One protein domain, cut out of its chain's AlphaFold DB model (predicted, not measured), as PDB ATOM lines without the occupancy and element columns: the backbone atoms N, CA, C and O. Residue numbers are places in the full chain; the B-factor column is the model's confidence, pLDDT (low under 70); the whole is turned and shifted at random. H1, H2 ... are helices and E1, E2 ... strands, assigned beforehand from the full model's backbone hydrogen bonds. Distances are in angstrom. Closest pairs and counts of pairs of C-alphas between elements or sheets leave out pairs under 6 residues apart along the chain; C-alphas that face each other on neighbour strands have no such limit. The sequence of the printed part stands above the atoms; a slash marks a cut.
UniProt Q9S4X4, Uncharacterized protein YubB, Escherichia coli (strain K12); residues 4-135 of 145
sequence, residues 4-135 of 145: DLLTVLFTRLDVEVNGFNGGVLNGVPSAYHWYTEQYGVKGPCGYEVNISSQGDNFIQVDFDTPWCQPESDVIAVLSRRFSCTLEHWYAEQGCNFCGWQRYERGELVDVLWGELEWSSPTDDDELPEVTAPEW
ATOM      1  N   ASP A   4     -94.155  38.519  78.953       95.45
ATOM      2  CA  ASP A   4     -93.593  38.318  77.616       95.45
ATOM      3  C   ASP A   4     -92.136  38.814  77.549       95.45
ATOM      4  O   ASP A   4     -91.875  40.025  77.549       95.45
ATOM      5  N   LEU A   5     -91.182  37.882  77.489       95.28
ATOM      6  CA  LEU A   5     -89.749  38.176  77.520       95.28
ATOM      7  C   LEU A   5     -89.256  38.815  76.215       95.28
ATOM      8  O   LEU A   5     -88.242  39.515  76.234       95.28
ATOM      9  N   LEU A   6     -89.997  38.693  75.107       95.20
ATOM     10  CA  LEU A   6     -89.686  39.403  73.857       95.20
ATOM     11  C   LEU A   6     -89.822  40.924  74.008       95.20
ATOM     12  O   LEU A   6     -89.271  41.692  73.220       95.20
ATOM     13  N   THR A   7     -90.548  41.381  75.034       94.00
ATOM     14  CA  THR A   7     -90.623  42.804  75.379       94.00
ATOM     15  C   THR A   7     -89.409  43.284  76.172       94.00
ATOM     16  O   THR A   7     -89.237  44.496  76.309       94.00
ATOM     17  N   VAL A   8     -88.581  42.368  76.686       93.94
ATOM     18  CA  VAL A   8     -87.408  42.634  77.533       93.94
ATOM     19  C   VAL A   8     -86.141  42.697  76.685       93.94
ATOM     20  O   VAL A   8     -85.497  43.745  76.636       93.94
ATOM     21  N   LEU A   9     -85.823  41.605  75.984       92.49
ATOM     22  CA  LEU A   9     -84.755  41.536  74.988       92.49
ATOM     23  C   LEU A   9     -85.374  41.427  73.599       92.49
ATOM     24  O   LEU A   9     -86.310  40.655  73.390       92.49
ATOM     25  N   PHE A  10     -84.848  42.190  72.644       90.79
ATOM     26  CA  PHE A  10     -85.339  42.146  71.273       90.79
ATOM     27  C   PHE A  10     -84.936  40.842  70.582       90.79
ATOM     28  O   PHE A  10     -83.768  40.460  70.575       90.79
ATOM     29  N   THR A  11     -85.908  40.219  69.923       93.65
ATOM     30  CA  THR A  11     -85.659  39.152  68.948       93.65
ATOM     31  C   THR A  11     -85.219  39.728  67.596       93.65
ATOM     32  O   THR A  11     -85.196  40.945  67.380       93.65
ATOM     33  N   ARG A  12     -84.882  38.849  66.651       95.96
ATOM     34  CA  ARG A  12     -84.563  39.209  65.268       95.96
ATOM     35  C   ARG A  12     -85.721  38.902  64.332       95.96
ATOM     36  O   ARG A  12     -86.292  37.818  64.366       95.96
ATOM     37  N   LEU A  13     -85.991  39.824  63.410       97.10
ATOM     38  CA  LEU A  13     -87.055  39.668  62.416       97.10
ATOM     39  C   LEU A  13     -86.896  38.401  61.561       97.10
ATOM     40  O   LEU A  13     -87.876  37.714  61.302       97.10
ATOM     41  N   ASP A  14     -85.682  38.099  61.102       98.01
ATOM     42  CA  ASP A  14     -85.439  36.924  60.263       98.01
ATOM     43  C   ASP A  14     -85.684  35.614  61.019       98.01
ATOM     44  O   ASP A  14     -86.245  34.685  60.447       98.01
ATOM     45  N   VAL A  15     -85.354  35.562  62.311       97.69
ATOM     46  CA  VAL A  15     -85.671  34.431  63.193       97.69
ATOM     47  C   VAL A  15     -87.181  34.258  63.360       97.69
ATOM     48  O   VAL A  15     -87.686  33.151  63.169       97.69
ATOM     49  N   GLU A  16     -87.913  35.339  63.644       96.86
ATOM     50  CA  GLU A  16     -89.379  35.293  63.782       96.86
ATOM     51  C   GLU A  16     -90.065  34.827  62.492       96.86
ATOM     52  O   GLU A  16     -91.004  34.034  62.529       96.86
ATOM     53  N   VAL A  17     -89.566  35.267  61.331       97.61
ATOM     54  CA  VAL A  17     -90.067  34.822  60.020       97.61
ATOM     55  C   VAL A  17     -89.705  33.360  59.744       97.61
ATOM     56  O   VAL A  17     -90.505  32.639  59.149       97.61
ATOM     57  N   ASN A  18     -88.521  32.903  60.166       97.76
ATOM     58  CA  ASN A  18     -88.106  31.507  60.011       97.76
ATOM     59  C   ASN A  18     -88.946  30.558  60.886       97.76
ATOM     60  O   ASN A  18     -89.132  29.392  60.537       97.76
ATOM     61  N   GLY A  19     -89.491  31.066  61.994       97.16
ATOM     62  CA  GLY A  19     -90.438  30.373  62.861       97.16
ATOM     63  C   GLY A  19     -89.796  29.358  63.808       97.16
ATOM     64  O   GLY A  19     -88.591  29.100  63.783       97.16
ATOM     65  N   PHE A  20     -90.629  28.751  64.661       96.90
ATOM     66  CA  PHE A  20     -90.187  27.906  65.780       96.90
ATOM     67  C   PHE A  20     -89.266  26.750  65.365       96.90
ATOM     68  O   PHE A  20     -88.170  26.603  65.909       96.90
ATOM     69  N   ASN A  21     -89.684  25.973  64.364       97.03
ATOM     70  CA  ASN A  21     -88.901  24.854  63.830       97.03
ATOM     71  C   ASN A  21     -87.910  25.283  62.733       97.03
ATOM     72  O   ASN A  21     -87.065  24.485  62.333       97.03
ATOM     73  N   GLY A  22     -87.975  26.534  62.267       96.78
ATOM     74  CA  GLY A  22     -87.134  27.024  61.181       96.78
ATOM     75  C   GLY A  22     -87.487  26.396  59.830       96.78
ATOM     76  O   GLY A  22     -88.590  25.893  59.613       96.78
ATOM     77  N   GLY A  23     -86.505  26.394  58.926       95.96
ATOM     78  CA  GLY A  23     -86.559  25.680  57.645       95.96
ATOM     79  C   GLY A  23     -87.098  26.492  56.466       95.96
ATOM     80  O   GLY A  23     -87.085  25.998  55.341       95.96
ATOM     81  N   VAL A  24     -87.528  27.736  56.693       96.10
ATOM     82  CA  VAL A  24     -87.967  28.648  55.625       96.10
ATOM     83  C   VAL A  24     -86.779  29.433  55.058       96.10
ATOM     84  O   VAL A  24     -86.677  29.618  53.846       96.10
ATOM     85  N   LEU A  25     -85.869  29.884  55.927       97.66
ATOM     86  CA  LEU A  25     -84.721  30.722  55.588       97.66
ATOM     87  C   LEU A  25     -83.403  29.978  55.848       97.66
ATOM     88  O   LEU A  25     -83.070  29.636  56.983       97.66
ATOM     89  N   ASN A  26     -82.624  29.756  54.789       96.44
ATOM     90  CA  ASN A  26     -81.322  29.091  54.882       96.44
ATOM     91  C   ASN A  26     -80.307  29.942  55.656       96.44
ATOM     92  O   ASN A  26     -80.152  31.131  55.387       96.44
ATOM     93  N   GLY A  27     -79.571  29.313  56.576       97.17
ATOM     94  CA  GLY A  27     -78.542  29.975  57.387       97.17
ATOM     95  C   GLY A  27     -79.083  30.846  58.526       97.17
ATOM     96  O   GLY A  27     -78.290  31.419  59.268       97.17
ATOM     97  N   VAL A  28     -80.406  30.934  58.689       97.99
ATOM     98  CA  VAL A  28     -81.051  31.600  59.826       97.99
ATOM     99  C   VAL A  28     -81.403  30.532  60.869       97.99
ATOM    100  O   VAL A  28     -81.936  29.483  60.491       97.99
ATOM    101  N   PRO A  29     -81.122  30.747  62.167       97.53
ATOM    102  CA  PRO A  29     -81.523  29.802  63.202       97.53
ATOM    103  C   PRO A  29     -83.050  29.712  63.292       97.53
ATOM    104  O   PRO A  29     -83.773  30.631  62.896       97.53
ATOM    105  N   SER A  30     -83.561  28.590  63.798       97.73
ATOM    106  CA  SER A  30     -84.976  28.523  64.162       97.73
ATOM    107  C   SER A  30     -85.234  29.351  65.419       97.73
ATOM    108  O   SER A  30     -84.323  29.545  66.228       97.73
ATOM    109  N   ALA A  31     -86.475  29.802  65.618       97.15
ATOM    110  CA  ALA A  31     -86.814  30.553  66.822       97.15
ATOM    111  C   ALA A  31     -86.608  29.716  68.093       97.15
ATOM    112  O   ALA A  31     -86.151  30.260  69.083       97.15
ATOM    113  N   TYR A  32     -86.803  28.390  68.048       96.70
ATOM    114  CA  TYR A  32     -86.427  27.504  69.156       96.70
ATOM    115  C   TYR A  32     -84.958  27.674  69.576       96.70
ATOM    116  O   TYR A  32     -84.686  27.980  70.732       96.70
ATOM    117  N   HIS A  33     -84.019  27.522  68.635       96.62
ATOM    118  CA  HIS A  33     -82.590  27.620  68.944       96.62
ATOM    119  C   HIS A  33     -82.214  29.031  69.402       96.62
ATOM    120  O   HIS A  33     -81.479  29.182  70.371       96.62
ATOM    121  N   TRP A  34     -82.759  30.057  68.739       96.72
ATOM    122  CA  TRP A  34     -82.531  31.446  69.125       96.72
ATOM    123  C   TRP A  34     -83.062  31.748  70.529       96.72
ATOM    124  O   TRP A  34     -82.385  32.409  71.307       96.72
ATOM    125  N   TYR A  35     -84.252  31.258  70.881       96.55
ATOM    126  CA  TYR A  35     -84.840  31.518  72.190       96.55
ATOM    127  C   TYR A  35     -84.096  30.813  73.314       96.55
ATOM    128  O   TYR A  35     -83.811  31.439  74.332       96.55
ATOM    129  N   THR A  36     -83.712  29.554  73.106       95.69
ATOM    130  CA  THR A  36     -82.886  28.830  74.074       95.69
ATOM    131  C   THR A  36     -81.531  29.510  74.273       95.69
ATOM    132  O   THR A  36     -81.066  29.579  75.401       95.69
ATOM    133  N   GLU A  37     -80.924  30.067  73.221       95.49
ATOM    134  CA  GLU A  37     -79.635  30.766  73.328       95.49
ATOM    135  C   GLU A  37     -79.749  32.159  73.970       95.49
ATOM    136  O   GLU A  37     -78.911  32.526  74.782       95.49
ATOM    137  N   GLN A  38     -80.756  32.958  73.601       95.58
ATOM    138  CA  GLN A  38     -80.851  34.363  74.029       95.58
ATOM    139  C   GLN A  38     -81.663  34.572  75.309       95.58
ATOM    140  O   GLN A  38     -81.464  35.560  76.011       95.58
ATOM    141  N   TYR A  39     -82.617  33.684  75.588       96.39
ATOM    142  CA  TYR A  39     -83.527  33.804  76.726       96.39
ATOM    143  C   TYR A  39     -83.421  32.623  77.689       96.39
ATOM    144  O   TYR A  39     -84.091  32.658  78.713       96.39
ATOM    145  N   GLY A  40     -82.652  31.572  77.380       95.40
ATOM    146  CA  GLY A  40     -82.526  30.366  78.215       95.40
ATOM    147  C   GLY A  40     -83.727  29.423  78.158       95.40
ATOM    148  O   GLY A  40     -83.663  28.291  78.625       95.40
ATOM    149  N   VAL A  41     -84.828  29.852  77.535       94.98
ATOM    150  CA  VAL A  41     -86.113  29.150  77.568       94.98
ATOM    151  C   VAL A  41     -86.612  28.825  76.170       94.98
ATOM    152  O   VAL A  41     -86.421  29.576  75.216       94.98
ATOM    153  N   LYS A  42     -87.315  27.698  76.043       93.31
ATOM    154  CA  LYS A  42     -87.957  27.288  74.782       93.31
ATOM    155  C   LYS A  42     -89.022  28.287  74.318       93.31
ATOM    156  O   LYS A  42     -89.181  28.513  73.120       93.31
ATOM    157  N   GLY A  43     -89.814  28.786  75.262       92.72
ATOM    158  CA  GLY A  43     -90.892  29.740  75.034       92.72
ATOM    159  C   GLY A  43     -90.607  30.997  75.849       92.72
ATOM    160  O   GLY A  43     -90.609  30.891  77.073       92.72
ATOM    161  N   PRO A  44     -90.347  32.159  75.224       94.83
ATOM    162  CA  PRO A  44     -89.958  33.388  75.915       94.83
ATOM    163  C   PRO A  44     -91.165  34.088  76.566       94.83
ATOM    164  O   PRO A  44     -91.407  35.275  76.357       94.83
ATOM    165  N   CYS A  45     -91.957  33.348  77.340       94.62
ATOM    166  CA  CYS A  45     -93.105  33.854  78.079       94.62
ATOM    167  C   CYS A  45     -93.319  33.073  79.379       94.62
ATOM    168  O   CYS A  45     -93.098  31.863  79.410       94.62
ATOM    169  N   GLY A  46     -93.811  33.760  80.411       94.66
ATOM    170  CA  GLY A  46     -94.289  33.114  81.631       94.66
ATOM    171  C   GLY A  46     -95.646  32.434  81.431       94.66
ATOM    172  O   GLY A  46     -96.563  33.005  80.829       94.66
ATOM    173  N   TYR A  47     -95.775  31.226  81.965       93.16
ATOM    174  CA  TYR A  47     -97.029  30.491  82.113       93.16
ATOM    175  C   TYR A  47     -97.528  30.610  83.554       93.16
ATOM    176  O   TYR A  47     -96.753  30.929  84.449       93.16
ATOM    177  N   GLU A  48     -98.839  30.444  83.750       93.68
ATOM    178  CA  GLU A  48     -99.486  30.482  85.076       93.68
ATOM    179  C   GLU A  48     -99.103  31.694  85.948       93.68
ATOM    180  O   GLU A  48     -99.081  31.627  87.171       93.68
ATOM    181  N   VAL A  49     -98.834  32.836  85.302       95.37
ATOM    182  CA  VAL A  49     -98.346  34.045  85.975       95.37
ATOM    183  C   VAL A  49     -99.329  34.494  87.057       95.37
ATOM    184  O   VAL A  49    -100.463  34.880  86.752       95.37
ATOM    185  N   ASN A  50     -98.864  34.511  88.303       94.88
ATOM    186  CA  ASN A  50     -99.643  34.869  89.480       94.88
ATOM    187  C   ASN A  50     -98.896  35.876  90.365       94.88
ATOM    188  O   ASN A  50     -97.684  35.801  90.534       94.88
ATOM    189  N   ILE A  51     -99.636  36.808  90.970       96.23
ATOM    190  CA  ILE A  51     -99.102  37.683  92.021       96.23
ATOM    191  C   ILE A  51     -99.399  37.008  93.360       96.23
ATOM    192  O   ILE A  51    -100.542  37.024  93.816       96.23
ATOM    193  N   SER A  52     -98.389  36.410  93.989       95.15
ATOM    194  CA  SER A  52     -98.550  35.700  95.268       95.15
ATOM    195  C   SER A  52     -98.487  36.607  96.485       95.15
ATOM    196  O   SER A  52     -99.076  36.297  97.520       95.15
ATOM    197  N   SER A  53     -97.804  37.743  96.376       96.41
ATOM    198  CA  SER A  53     -97.734  38.731  97.446       96.41
ATOM    199  C   SER A  53     -97.469  40.122  96.883       96.41
ATOM    200  O   SER A  53     -96.815  40.291  95.855       96.41
ATOM    201  N   GLN A  54     -97.985  41.139  97.560       97.43
ATOM    202  CA  GLN A  54     -97.762  42.536  97.217       97.43
ATOM    203  C   GLN A  54     -97.778  43.379  98.489       97.43
ATOM    204  O   GLN A  54     -98.625  43.190  99.362       97.43
ATOM    205  N   GLY A  55     -96.867  44.344  98.564       97.43
ATOM    206  CA  GLY A  55     -96.868  45.388  99.581       97.43
ATOM    207  C   GLY A  55     -96.581  46.754  98.974       97.43
ATOM    208  O   GLY A  55     -96.516  46.907  97.756       97.43
ATOM    209  N   ASP A  56     -96.369  47.753  99.829       97.49
ATOM    210  CA  ASP A  56     -96.209  49.148  99.392       97.49
ATOM    211  C   ASP A  56     -95.016  49.354  98.443       97.49
ATOM    212  O   ASP A  56     -95.081  50.177  97.534       97.49
ATOM    213  N   ASN A  57     -93.938  48.586  98.638       97.03
ATOM    214  CA  ASN A  57     -92.672  48.733  97.912       97.03
ATOM    215  C   ASN A  57     -92.183  47.427  97.262       97.03
ATOM    216  O   ASN A  57     -91.017  47.345  96.878       97.03
ATOM    217  N   PHE A  58     -93.028  46.397  97.168       97.76
ATOM    218  CA  PHE A  58     -92.644  45.132  96.540       97.76
ATOM    219  C   PHE A  58     -93.826  44.437  95.865       97.76
ATOM    220  O   PHE A  58     -94.980  44.588  96.271       97.76
ATOM    221  N   ILE A  59     -93.503  43.633  94.857       97.60
ATOM    222  CA  ILE A  59     -94.388  42.628  94.275       97.60
ATOM    223  C   ILE A  59     -93.635  41.300  94.266       97.60
ATOM    224  O   ILE A  59     -92.429  41.286  94.020       97.60
ATOM    225  N   GLN A  60     -94.339  40.207  94.524       97.47
ATOM    226  CA  GLN A  60     -93.855  38.849  94.319       97.47
ATOM    227  C   GLN A  60     -94.701  38.217  93.219       97.47
ATOM    228  O   GLN A  60     -95.934  38.285  93.257       97.47
ATOM    229  N   VAL A  61     -94.027  37.670  92.214       96.79
ATOM    230  CA  VAL A  61     -94.653  37.093  91.028       96.79
ATOM    231  C   VAL A  61     -94.099  35.694  90.844       96.79
ATOM    232  O   VAL A  61     -92.887  35.542  90.725       96.79
ATOM    233  N   ASP A  62     -94.994  34.717  90.788       96.02
ATOM    234  CA  ASP A  62     -94.674  33.336  90.444       96.02
ATOM    235  C   ASP A  62     -95.110  33.080  89.003       96.02
ATOM    236  O   ASP A  62     -96.131  33.604  88.541       96.02
ATOM    237  N   PHE A  63     -94.309  32.319  88.270       95.49
ATOM    238  CA  PHE A  63     -94.582  31.944  86.891       95.49
ATOM    239  C   PHE A  63     -93.774  30.704  86.530       95.49
ATOM    240  O   PHE A  63     -92.706  30.463  87.086       95.49
ATOM    241  N   ASP A  64     -94.252  30.000  85.514       94.67
ATOM    242  CA  ASP A  64     -93.563  28.859  84.934       94.67
ATOM    243  C   ASP A  64     -92.885  29.195  83.620       94.67
ATOM    244  O   ASP A  64     -93.385  29.974  82.800       94.67
ATOM    245  N   THR A  65     -91.771  28.518  83.374       93.96
ATOM    246  CA  THR A  65     -91.122  28.459  82.070       93.96
ATOM    247  C   THR A  65     -90.818  27.009  81.706       93.96
ATOM    248  O   THR A  65     -90.523  26.190  82.575       93.96
ATOM    249  N   PRO A  66     -90.868  26.640  80.415       91.49
ATOM    250  CA  PRO A  66     -90.544  25.277  80.021       91.49
ATOM    251  C   PRO A  66     -89.065  24.950  80.286       91.49
ATOM    252  O   PRO A  66     -88.189  25.527  79.640       91.49
ATOM    253  N   TRP A  67     -88.827  23.969  81.166       87.69
ATOM    254  CA  TRP A  67     -87.560  23.258  81.432       87.69
ATOM    255  C   TRP A  67     -86.397  24.044  82.042       87.69
ATOM    256  O   TRP A  67     -85.454  23.431  82.532       87.69
ATOM    257  N   CYS A  68     -86.397  25.368  81.973       92.60
ATOM    258  CA  CYS A  68     -85.306  26.173  82.506       92.60
ATOM    259  C   CYS A  68     -85.804  27.558  82.894       92.60
ATOM    260  O   CYS A  68     -86.819  28.020  82.370       92.60
ATOM    261  N   GLN A  69     -85.088  28.220  83.793       94.62
ATOM    262  CA  GLN A  69     -85.295  29.624  84.112       94.62
ATOM    263  C   GLN A  69     -84.863  30.532  82.943       94.62
ATOM    264  O   GLN A  69     -84.034  30.127  82.123       94.62
ATOM    265  N   PRO A  70     -85.368  31.777  82.862       96.35
ATOM    266  CA  PRO A  70     -84.840  32.759  81.924       96.35
ATOM    267  C   PRO A  70     -83.346  33.030  82.127       96.35
ATOM    268  O   PRO A  70     -82.848  33.006  83.254       96.35
ATOM    269  N   GLU A  71     -82.650  33.359  81.040       95.90
ATOM    270  CA  GLU A  71     -81.241  33.743  81.085       95.90
ATOM    271  C   GLU A  71     -80.994  34.960  81.979       95.90
ATOM    272  O   GLU A  71     -81.815  35.880  82.071       95.90
ATOM    273  N   SER A  72     -79.808  34.995  82.584       96.43
ATOM    274  CA  SER A  72     -79.442  36.027  83.558       96.43
ATOM    275  C   SER A  72     -79.528  37.436  82.963       96.43
ATOM    276  O   SER A  72     -80.019  38.363  83.610       96.43
ATOM    277  N   ASP A  73     -79.145  37.593  81.693       95.55
ATOM    278  CA  ASP A  73     -79.214  38.866  80.971       95.55
ATOM    279  C   ASP A  73     -80.657  39.373  80.803       95.55
ATOM    280  O   ASP A  73     -80.901  40.582  80.867       95.55
ATOM    281  N   VAL A  74     -81.638  38.476  80.650       96.73
ATOM    282  CA  VAL A  74     -83.063  38.843  80.573       96.73
ATOM    283  C   VAL A  74     -83.501  39.475  81.894       96.73
ATOM    284  O   VAL A  74     -84.084  40.564  81.917       96.73
ATOM    285  N   ILE A  75     -83.185  38.812  83.005       97.35
ATOM    286  CA  ILE A  75     -83.572  39.257  84.346       97.35
ATOM    287  C   ILE A  75     -82.815  40.532  84.743       97.35
ATOM    288  O   ILE A  75     -83.401  41.477  85.286       97.35
ATOM    289  N   ALA A  76     -81.538  40.632  84.376       97.90
ATOM    290  CA  ALA A  76     -80.756  41.846  84.537       97.90
ATOM    291  C   ALA A  76     -81.425  43.028  83.812       97.90
ATOM    292  O   ALA A  76     -81.655  44.079  84.420       97.90
ATOM    293  N   VAL A  77     -81.834  42.872  82.549       97.53
ATOM    294  CA  VAL A  77     -82.527  43.942  81.814       97.53
ATOM    295  C   VAL A  77     -83.828  44.364  82.495       97.53
ATOM    296  O   VAL A  77     -84.097  45.567  82.552       97.53
ATOM    297  N   LEU A  78     -84.601  43.435  83.070       97.13
ATOM    298  CA  LEU A  78     -85.781  43.780  83.873       97.13
ATOM    299  C   LEU A  78     -85.415  44.679  85.061       97.13
ATOM    300  O   LEU A  78     -85.999  45.757  85.204       97.13
ATOM    301  N   SER A  79     -84.411  44.290  85.855       97.92
ATOM    302  CA  SER A  79     -83.968  45.077  87.019       97.92
ATOM    303  C   SER A  79     -83.523  46.495  86.628       97.92
ATOM    304  O   SER A  79     -83.866  47.477  87.289       97.92
ATOM    305  N   ARG A  80     -82.825  46.636  85.491       98.00
ATOM    306  CA  ARG A  80     -82.403  47.935  84.949       98.00
ATOM    307  C   ARG A  80     -83.593  48.762  84.484       98.00
ATOM    308  O   ARG A  80     -83.717  49.928  84.853       98.00
ATOM    309  N   ARG A  81     -84.459  48.167  83.662       97.03
ATOM    310  CA  ARG A  81     -85.581  48.848  83.008       97.03
ATOM    311  C   ARG A  81     -86.571  49.410  84.017       97.03
ATOM    312  O   ARG A  81     -87.063  50.517  83.821       97.03
ATOM    313  N   PHE A  82     -86.837  48.661  85.080       96.30
ATOM    314  CA  PHE A  82     -87.766  49.068  86.129       96.30
ATOM    315  C   PHE A  82     -87.073  49.698  87.341       96.30
ATOM    316  O   PHE A  82     -87.749  50.066  88.296       96.30
ATOM    317  N   SER A  83     -85.748  49.896  87.283       97.09
ATOM    318  CA  SER A  83     -84.952  50.519  88.351       97.09
ATOM    319  C   SER A  83     -85.211  49.892  89.726       97.09
ATOM    320  O   SER A  83     -85.338  50.600  90.725       97.09
ATOM    321  N   CYS A  84     -85.295  48.563  89.768       97.38
ATOM    322  CA  CYS A  84     -85.574  47.799  90.976       97.38
ATOM    323  C   CYS A  84     -84.413  46.867  91.341       97.38
ATOM    324  O   CYS A  84     -83.547  46.550  90.522       97.38
ATOM    325  N   THR A  85     -84.415  46.437  92.599       98.40
ATOM    326  CA  THR A  85     -83.742  45.206  93.013       98.40
ATOM    327  C   THR A  85     -84.666  44.045  92.671       98.40
ATOM    328  O   THR A  85     -85.850  44.098  93.004       98.40
ATOM    329  N   LEU A  86     -84.135  43.017  92.015       98.43
ATOM    330  CA  LEU A  86     -84.889  41.828  91.630       98.43
ATOM    331  C   LEU A  86     -84.222  40.601  92.253       98.43
ATOM    332  O   LEU A  86     -83.038  40.364  92.031       98.43
ATOM    333  N   GLU A  87     -84.980  39.845  93.043       98.12
ATOM    334  CA  GLU A  87     -84.580  38.542  93.578       98.12
ATOM    335  C   GLU A  87     -85.335  37.456  92.814       98.12
ATOM    336  O   GLU A  87     -86.563  37.482  92.745       98.12
ATOM    337  N   HIS A  88     -84.597  36.546  92.191       97.85
ATOM    338  CA  HIS A  88     -85.119  35.524  91.295       97.85
ATOM    339  C   HIS A  88     -84.818  34.149  91.880       97.85
ATOM    340  O   HIS A  88     -83.664  33.725  91.886       97.85
ATOM    341  N   TRP A  89     -85.850  33.482  92.391       97.62
ATOM    342  CA  TRP A  89     -85.800  32.096  92.856       97.62
ATOM    343  C   TRP A  89     -86.306  31.184  91.744       97.62
ATOM    344  O   TRP A  89     -87.301  31.511  91.099       97.62
ATOM    345  N   TYR A  90     -85.641  30.055  91.519       96.84
ATOM    346  CA  TYR A  90     -86.053  29.090  90.504       96.84
ATOM    347  C   TYR A  90     -85.671  27.664  90.901       96.84
ATOM    348  O   TYR A  90     -84.677  27.433  91.593       96.84
ATOM    349  N   ALA A  91     -86.459  26.701  90.436       96.97
ATOM    350  CA  ALA A  91     -86.201  25.278  90.594       96.97
ATOM    351  C   ALA A  91     -86.812  24.494  89.429       96.97
ATOM    352  O   ALA A  91     -87.801  24.929  88.840       96.97
ATOM    353  N   GLU A  92     -86.215  23.351  89.104       95.45
ATOM    354  CA  GLU A  92     -86.760  22.406  88.136       95.45
ATOM    355  C   GLU A  92     -86.449  20.974  88.586       95.45
ATOM    356  O   GLU A  92     -85.285  20.555  88.643       95.45
ATOM    357  N   GLN A  93     -87.492  20.227  88.951       93.38
ATOM    358  CA  GLN A  93     -87.345  18.908  89.555       93.38
ATOM    359  C   GLN A  93     -86.921  17.844  88.546       93.38
ATOM    360  O   GLN A  93     -86.193  16.922  88.908       93.38
ATOM    361  N   GLY A  94     -87.342  17.968  87.281       92.10
ATOM    362  CA  GLY A  94     -87.048  16.996  86.230       92.10
ATOM    363  C   GLY A  94     -85.555  16.883  85.915       92.10
ATOM    364  O   GLY A  94     -85.064  15.793  85.626       92.10
ATOM    365  N   CYS A  95     -84.825  17.992  86.017       93.08
ATOM    366  CA  CYS A  95     -83.383  18.114  85.819       93.08
ATOM    367  C   CYS A  95     -82.617  18.295  87.138       93.08
ATOM    368  O   CYS A  95     -81.396  18.444  87.107       93.08
ATOM    369  N   ASN A  96     -83.314  18.257  88.277       94.76
ATOM    370  CA  ASN A  96     -82.759  18.298  89.627       94.76
ATOM    371  C   ASN A  96     -81.873  19.523  89.925       94.76
ATOM    372  O   ASN A  96     -80.789  19.379  90.490       94.76
ATOM    373  N   PHE A  97     -82.313  20.733  89.574       95.91
ATOM    374  CA  PHE A  97     -81.571  21.953  89.909       95.91
ATOM    375  C   PHE A  97     -82.441  23.010  90.582       95.91
ATOM    376  O   PHE A  97     -83.657  23.070  90.407       95.91
ATOM    377  N   CYS A  98     -81.784  23.889  91.332       97.53
ATOM    378  CA  CYS A  98     -82.379  25.092  91.882       97.53
ATOM    379  C   CYS A  98     -81.365  26.228  91.976       97.53
ATOM    380  O   CYS A  98     -80.147  26.036  91.872       97.53
ATOM    381  N   GLY A  99     -81.872  27.437  92.173       97.50
ATOM    382  CA  GLY A  99     -81.026  28.595  92.359       97.50
ATOM    383  C   GLY A  99     -81.765  29.822  92.843       97.50
ATOM    384  O   GLY A  99     -82.995  29.898  92.892       97.50
ATOM    385  N   TRP A 100     -80.946  30.792  93.208       98.04
ATOM    386  CA  TRP A 100     -81.359  32.129  93.565       98.04
ATOM    387  C   TRP A 100     -80.369  33.123  92.998       98.04
ATOM    388  O   TRP A 100     -79.157  32.914  93.051       98.04
ATOM    389  N   GLN A 101     -80.876  34.221  92.465       98.48
ATOM    390  CA  GLN A 101     -80.061  35.282  91.900       98.48
ATOM    391  C   GLN A 101     -80.589  36.634  92.357       98.48
ATOM    392  O   GLN A 101     -81.800  36.860  92.411       98.48
ATOM    393  N   ARG A 102     -79.671  37.560  92.636       98.69
ATOM    394  CA  ARG A 102     -80.000  38.947  92.961       98.69
ATOM    395  C   ARG A 102     -79.460  39.880  91.897       98.69
ATOM    396  O   ARG A 102     -78.275  39.850  91.576       98.69
ATOM    397  N   TYR A 103     -80.323  40.766  91.419       98.74
ATOM    398  CA  TYR A 103     -80.005  41.747  90.394       98.74
ATOM    399  C   TYR A 103     -80.237  43.164  90.889       98.74
ATOM    400  O   TYR A 103     -81.275  43.474  91.479       98.74
ATOM    401  N   GLU A 104     -79.295  44.054  90.586       98.41
ATOM    402  CA  GLU A 104     -79.404  45.476  90.890       98.41
ATOM    403  C   GLU A 104     -78.943  46.306  89.694       98.41
ATOM    404  O   GLU A 104     -77.826  46.158  89.206       98.41
ATOM    405  N   ARG A 105     -79.805  47.214  89.214       97.45
ATOM    406  CA  ARG A 105     -79.489  48.164  88.123       97.45
ATOM    407  C   ARG A 105     -78.971  47.499  86.834       97.45
ATOM    408  O   ARG A 105     -78.290  48.134  86.025       97.45
ATOM    409  N   GLY A 106     -79.360  46.252  86.594       97.86
ATOM    410  CA  GLY A 106     -78.930  45.472  85.439       97.86
ATOM    411  C   GLY A 106     -77.627  44.724  85.593       97.86
ATOM    412  O   GLY A 106     -77.050  44.382  84.570       97.86
ATOM    413  N   GLU A 107     -77.187  44.481  86.820       98.27
ATOM    414  CA  GLU A 107     -76.036  43.640  87.129       98.27
ATOM    415  C   GLU A 107     -76.491  42.485  88.023       98.27
ATOM    416  O   GLU A 107     -77.279  42.699  88.948       98.27
ATOM    417  N   LEU A 108     -75.993  41.277  87.758       98.35
ATOM    418  CA  LEU A 108     -76.073  40.155  88.694       98.35
ATOM    419  C   LEU A 108     -75.084  40.429  89.834       98.35
ATOM    420  O   LEU A 108     -73.879  40.516  89.594       98.35
ATOM    421  N   VAL A 109     -75.583  40.591  91.058       98.41
ATOM    422  CA  VAL A 109     -74.761  40.974  92.219       98.41
ATOM    423  C   VAL A 109     -74.533  39.838  93.208       98.41
ATOM    424  O   VAL A 109     -73.567  39.894  93.964       98.41
ATOM    425  N   ASP A 110     -75.393  38.820  93.204       98.45
ATOM    426  CA  ASP A 110     -75.249  37.639  94.052       98.45
ATOM    427  C   ASP A 110     -75.928  36.425  93.410       98.45
ATOM    428  O   ASP A 110     -76.874  36.578  92.628       98.45
ATOM    429  N   VAL A 111     -75.430  35.229  93.718       98.14
ATOM    430  CA  VAL A 111     -75.911  33.977  93.133       98.14
ATOM    431  C   VAL A 111     -75.715  32.795  94.077       98.14
ATOM    432  O   VAL A 111     -74.637  32.571  94.624       98.14
ATOM    433  N   LEU A 112     -76.762  31.985  94.187       98.02
ATOM    434  CA  LEU A 112     -76.729  30.631  94.715       98.02
ATOM    435  C   LEU A 112     -77.232  29.672  93.637       98.02
ATOM    436  O   LEU A 112     -78.168  29.968  92.896       98.02
ATOM    437  N   TRP A 113     -76.606  28.507  93.566       97.29
ATOM    438  CA  TRP A 113     -76.997  27.409  92.694       97.29
ATOM    439  C   TRP A 113     -76.733  26.099  93.430       97.29
ATOM    440  O   TRP A 113     -75.760  25.989  94.181       97.29
ATOM    441  N   GLY A 114     -77.598  25.119  93.208       97.35
ATOM    442  CA  GLY A 114     -77.441  23.782  93.747       97.35
ATOM    443  C   GLY A 114     -78.365  22.780  93.073       97.35
ATOM    444  O   GLY A 114     -79.135  23.107  92.169       97.35
ATOM    445  N   GLU A 115     -78.274  21.546  93.540       97.88
ATOM    446  CA  GLU A 115     -79.196  20.470  93.197       97.88
ATOM    447  C   GLU A 115     -80.271  20.366  94.280       97.88
ATOM    448  O   GLU A 115     -80.005  20.700  95.435       97.88
ATOM    449  N   LEU A 116     -81.477  19.930  93.913       97.02
ATOM    450  CA  LEU A 116     -82.528  19.657  94.894       97.02
ATOM    451  C   LEU A 116     -82.176  18.383  95.675       97.02
ATOM    452  O   LEU A 116     -81.758  17.375  95.102       97.02
ATOM    453  N   GLU A 117     -82.366  18.423  96.988       97.03
ATOM    454  CA  GLU A 117     -82.257  17.267  97.871       97.03
ATOM    455  C   GLU A 117     -83.650  16.860  98.342       97.03
ATOM    456  O   GLU A 117     -84.451  17.689  98.780       97.03
ATOM    457  N   TRP A 118     -83.931  15.565  98.276       95.06
ATOM    458  CA  TRP A 118     -85.268  15.014  98.458       95.06
ATOM    459  C   TRP A 118     -85.347  14.184  99.733       95.06
ATOM    460  O   TRP A 118     -84.382  13.516 100.118       95.06
ATOM    461  N   SER A 119     -86.514  14.191 100.374       95.11
ATOM    462  CA  SER A 119     -86.818  13.246 101.438       95.11
ATOM    463  C   SER A 119     -86.716  11.810 100.912       95.11
ATOM    464  O   SER A 119     -86.758  11.541  99.710       95.11
ATOM    465  N   SER A 120     -86.535  10.866 101.832       94.34
ATOM    466  CA  SER A 120     -86.590   9.433 101.535       94.34
ATOM    467  C   SER A 120     -87.879   8.870 102.130       94.34
ATOM    468  O   SER A 120     -87.862   8.523 103.315       94.34
ATOM    469  N   PRO A 121     -88.977   8.816 101.349       91.31
ATOM    470  CA  PRO A 121     -90.237   8.240 101.791       91.31
ATOM    471  C   PRO A 121     -90.051   6.865 102.429       91.31
ATOM    472  O   PRO A 121     -89.252   6.051 101.956       91.31
ATOM    473  N   THR A 122     -90.770   6.612 103.521       90.97
ATOM    474  CA  THR A 122     -90.729   5.310 104.221       90.97
ATOM    475  C   THR A 122     -91.928   4.422 103.904       90.97
ATOM    476  O   THR A 122     -91.923   3.241 104.260       90.97
ATOM    477  N   ASP A 123     -92.920   4.990 103.223       91.46
ATOM    478  CA  ASP A 123     -94.128   4.342 102.726       91.46
ATOM    479  C   ASP A 123     -94.203   4.518 101.197       91.46
ATOM    480  O   ASP A 123     -93.802   5.559 100.676       91.46
ATOM    481  N   ASP A 124     -94.719   3.518 100.481       87.29
ATOM    482  CA  ASP A 124     -94.870   3.554  99.017       87.29
ATOM    483  C   ASP A 124     -95.919   4.598  98.571       87.29
ATOM    484  O   ASP A 124     -95.918   5.022  97.414       87.29
ATOM    485  N   ASP A 125     -96.802   5.023  99.485       91.99
ATOM    486  CA  ASP A 125     -97.813   6.063  99.249       91.99
ATOM    487  C   ASP A 125     -97.302   7.498  99.529       91.99
ATOM    488  O   ASP A 125     -98.006   8.475  99.253       91.99
ATOM    489  N   GLU A 126     -96.093   7.658 100.079       91.24
ATOM    490  CA  GLU A 126     -95.501   8.957 100.419       91.24
ATOM    491  C   GLU A 126     -94.670   9.501  99.238       91.24
ATOM    492  O   GLU A 126     -93.746   8.857  98.739       91.24
ATOM    493  N   LEU A 127     -95.002  10.709  98.767       89.84
ATOM    494  CA  LEU A 127     -94.237  11.372  97.708       89.84
ATOM    495  C   LEU A 127     -92.978  12.029  98.293       89.84
ATOM    496  O   LEU A 127     -93.061  12.646  99.355       89.84
ATOM    497  N   PRO A 128     -91.818  11.941  97.612       91.82
ATOM    498  CA  PRO A 128     -90.619  12.638  98.050       91.82
ATOM    499  C   PRO A 128     -90.837  14.154  97.994       91.82
ATOM    500  O   PRO A 128     -91.312  14.695  96.997       91.82
ATOM    501  N   GLU A 129     -90.451  14.836  99.064       92.91
ATOM    502  CA  GLU A 129     -90.533  16.289  99.207       92.91
ATOM    503  C   GLU A 129     -89.131  16.891  99.136       92.91
ATOM    504  O   GLU A 129     -88.153  16.261  99.543       92.91
ATOM    505  N   VAL A 130     -89.008  18.125  98.650       95.46
ATOM    506  CA  VAL A 130     -87.726  18.838  98.692       95.46
ATOM    507  C   VAL A 130     -87.407  19.219 100.136       95.46
ATOM    508  O   VAL A 130     -88.188  19.895 100.800       95.46
ATOM    509  N   THR A 131     -86.235  18.802 100.607       96.34
ATOM    510  CA  THR A 131     -85.744  19.035 101.977       96.34
ATOM    511  C   THR A 131     -84.522  19.941 102.029       96.34
ATOM    512  O   THR A 131     -84.255  20.553 103.063       96.34
ATOM    513  N   ALA A 132     -83.785  20.053 100.925       97.07
ATOM    514  CA  ALA A 132     -82.636  20.935 100.814       97.07
ATOM    515  C   ALA A 132     -82.402  21.365  99.352       97.07
ATOM    516  O   ALA A 132     -82.974  20.777  98.432       97.07
ATOM    517  N   PRO A 133     -81.571  22.394  99.124       97.59
ATOM    518  CA  PRO A 133     -80.874  23.200 100.129       97.59
ATOM    519  C   PRO A 133     -81.834  24.061 100.966       97.59
ATOM    520  O   PRO A 133     -82.834  24.543 100.451       97.59
ATOM    521  N   GLU A 134     -81.532  24.315 102.243       96.86
ATOM    522  CA  GLU A 134     -82.431  25.072 103.150       96.86
ATOM    523  C   GLU A 134     -82.866  26.433 102.571       96.86
ATOM    524  O   GLU A 134     -83.976  26.898 102.808       96.86
ATOM    525  N   TRP A 135     -82.007  27.061 101.765       96.44
ATOM    526  CA  TRP A 135     -82.288  28.358 101.162       96.44
ATOM    527  C   TRP A 135     -83.357  28.333 100.063       96.44
ATOM    528  O   TRP A 135     -83.907  29.397  99.808       96.44
TER     529      TRP A 135
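What this domain is: This is residues 4 to 135 of the 145 residues of the protein "Uncharacterized protein YubB" of Escherichia coli (strain K12) (UniProt Q9S4X4). A twisted slab of three strands, E3 E4 E5, has H3 packed slantwise over one face, and a separate two-stranded hairpin, E1 and E2, lies beyond its E3 edge across a gap. The helical hairpin of H1 and H2, with the loop of residues 19 to 30, makes one end of the longest axis, and the loop of residues 115 to 129, with short E6, makes the other. The printed part has 132 residues with three named helices and six named strands, in the order H1 H2 E1 E2 H3 E3 E4 E5 E6; both sheets are antiparallel and the class is mixed, helices and strands. The whole is loose, with a radius of gyration of the C-alphas of 17.6 A and spans of 55 by 42 by 24 A.

How they stand to each other: E3, residues 85 to 92, E4, residues 97 to 104, and E5, residues 107 to 114, form a meander, each strand the antiparallel neighbour of the one before. N 88 and O 101 of E3 and E4 are 2.8 A apart, and N 100 and O 112 of E4 and E5 are 2.9 A apart, within hydrogen-bond range. E5 bends by 57 degrees at residue 110. H3, residues 72 to 81, is on this sheet at a height of 7.9 A, giving two layers, a helix on one face of a sheet. It lies over E4, with the C-alphas of Ala 76 and Tyr 103 closest at 5.9 A, and at 30.4 degrees to E4 on the local plane it is only just slantwise to the strands. E1, residues 47 to 55, and E2, residues 58 to 64, are an antiparallel hairpin, with N 50 and O 62 2.9 A apart; E2 and E3 are near each other. H2, residues 31 to 39, is close to H3 but not clearly touching, the C-alphas of Tyr 39 and Val 74 being closest at 6.4 A. H1, residues 13 to 18, touches H2, with the C-alphas of Val 15 and Ala 31 closest at 5.4 A, at a steep tilt of 41 degrees, opposite ways. In H1, H2 and H3 every O i to N i+4 pair is within hydrogen-bond range. E6, residues 130 to 132, pairs with no named strand, but residues 117 to 118 pair antiparallel with it.

Where its parts are: H1 begins at C-alpha 13, (-87.055, 39.668, 62.416), and E6 ends at C-alpha 132, (-82.636, 20.935, 100.814). From first to last C-alpha, E1 measures 23.0 A, E2 20.0 A, E3 23.5 A, E4 23.6 A, E5 21.0 A and H3 14.2 A.

The domain as a whole: The C-alphas of Asn 26 and Thr 122, the two farthest apart, are 55.6 A from each other. The printed part has no cut; the links H1 to H2 and E5 to E6 are long. The mean pLDDT of the printed part is 95.9, and no printed residue is under 70.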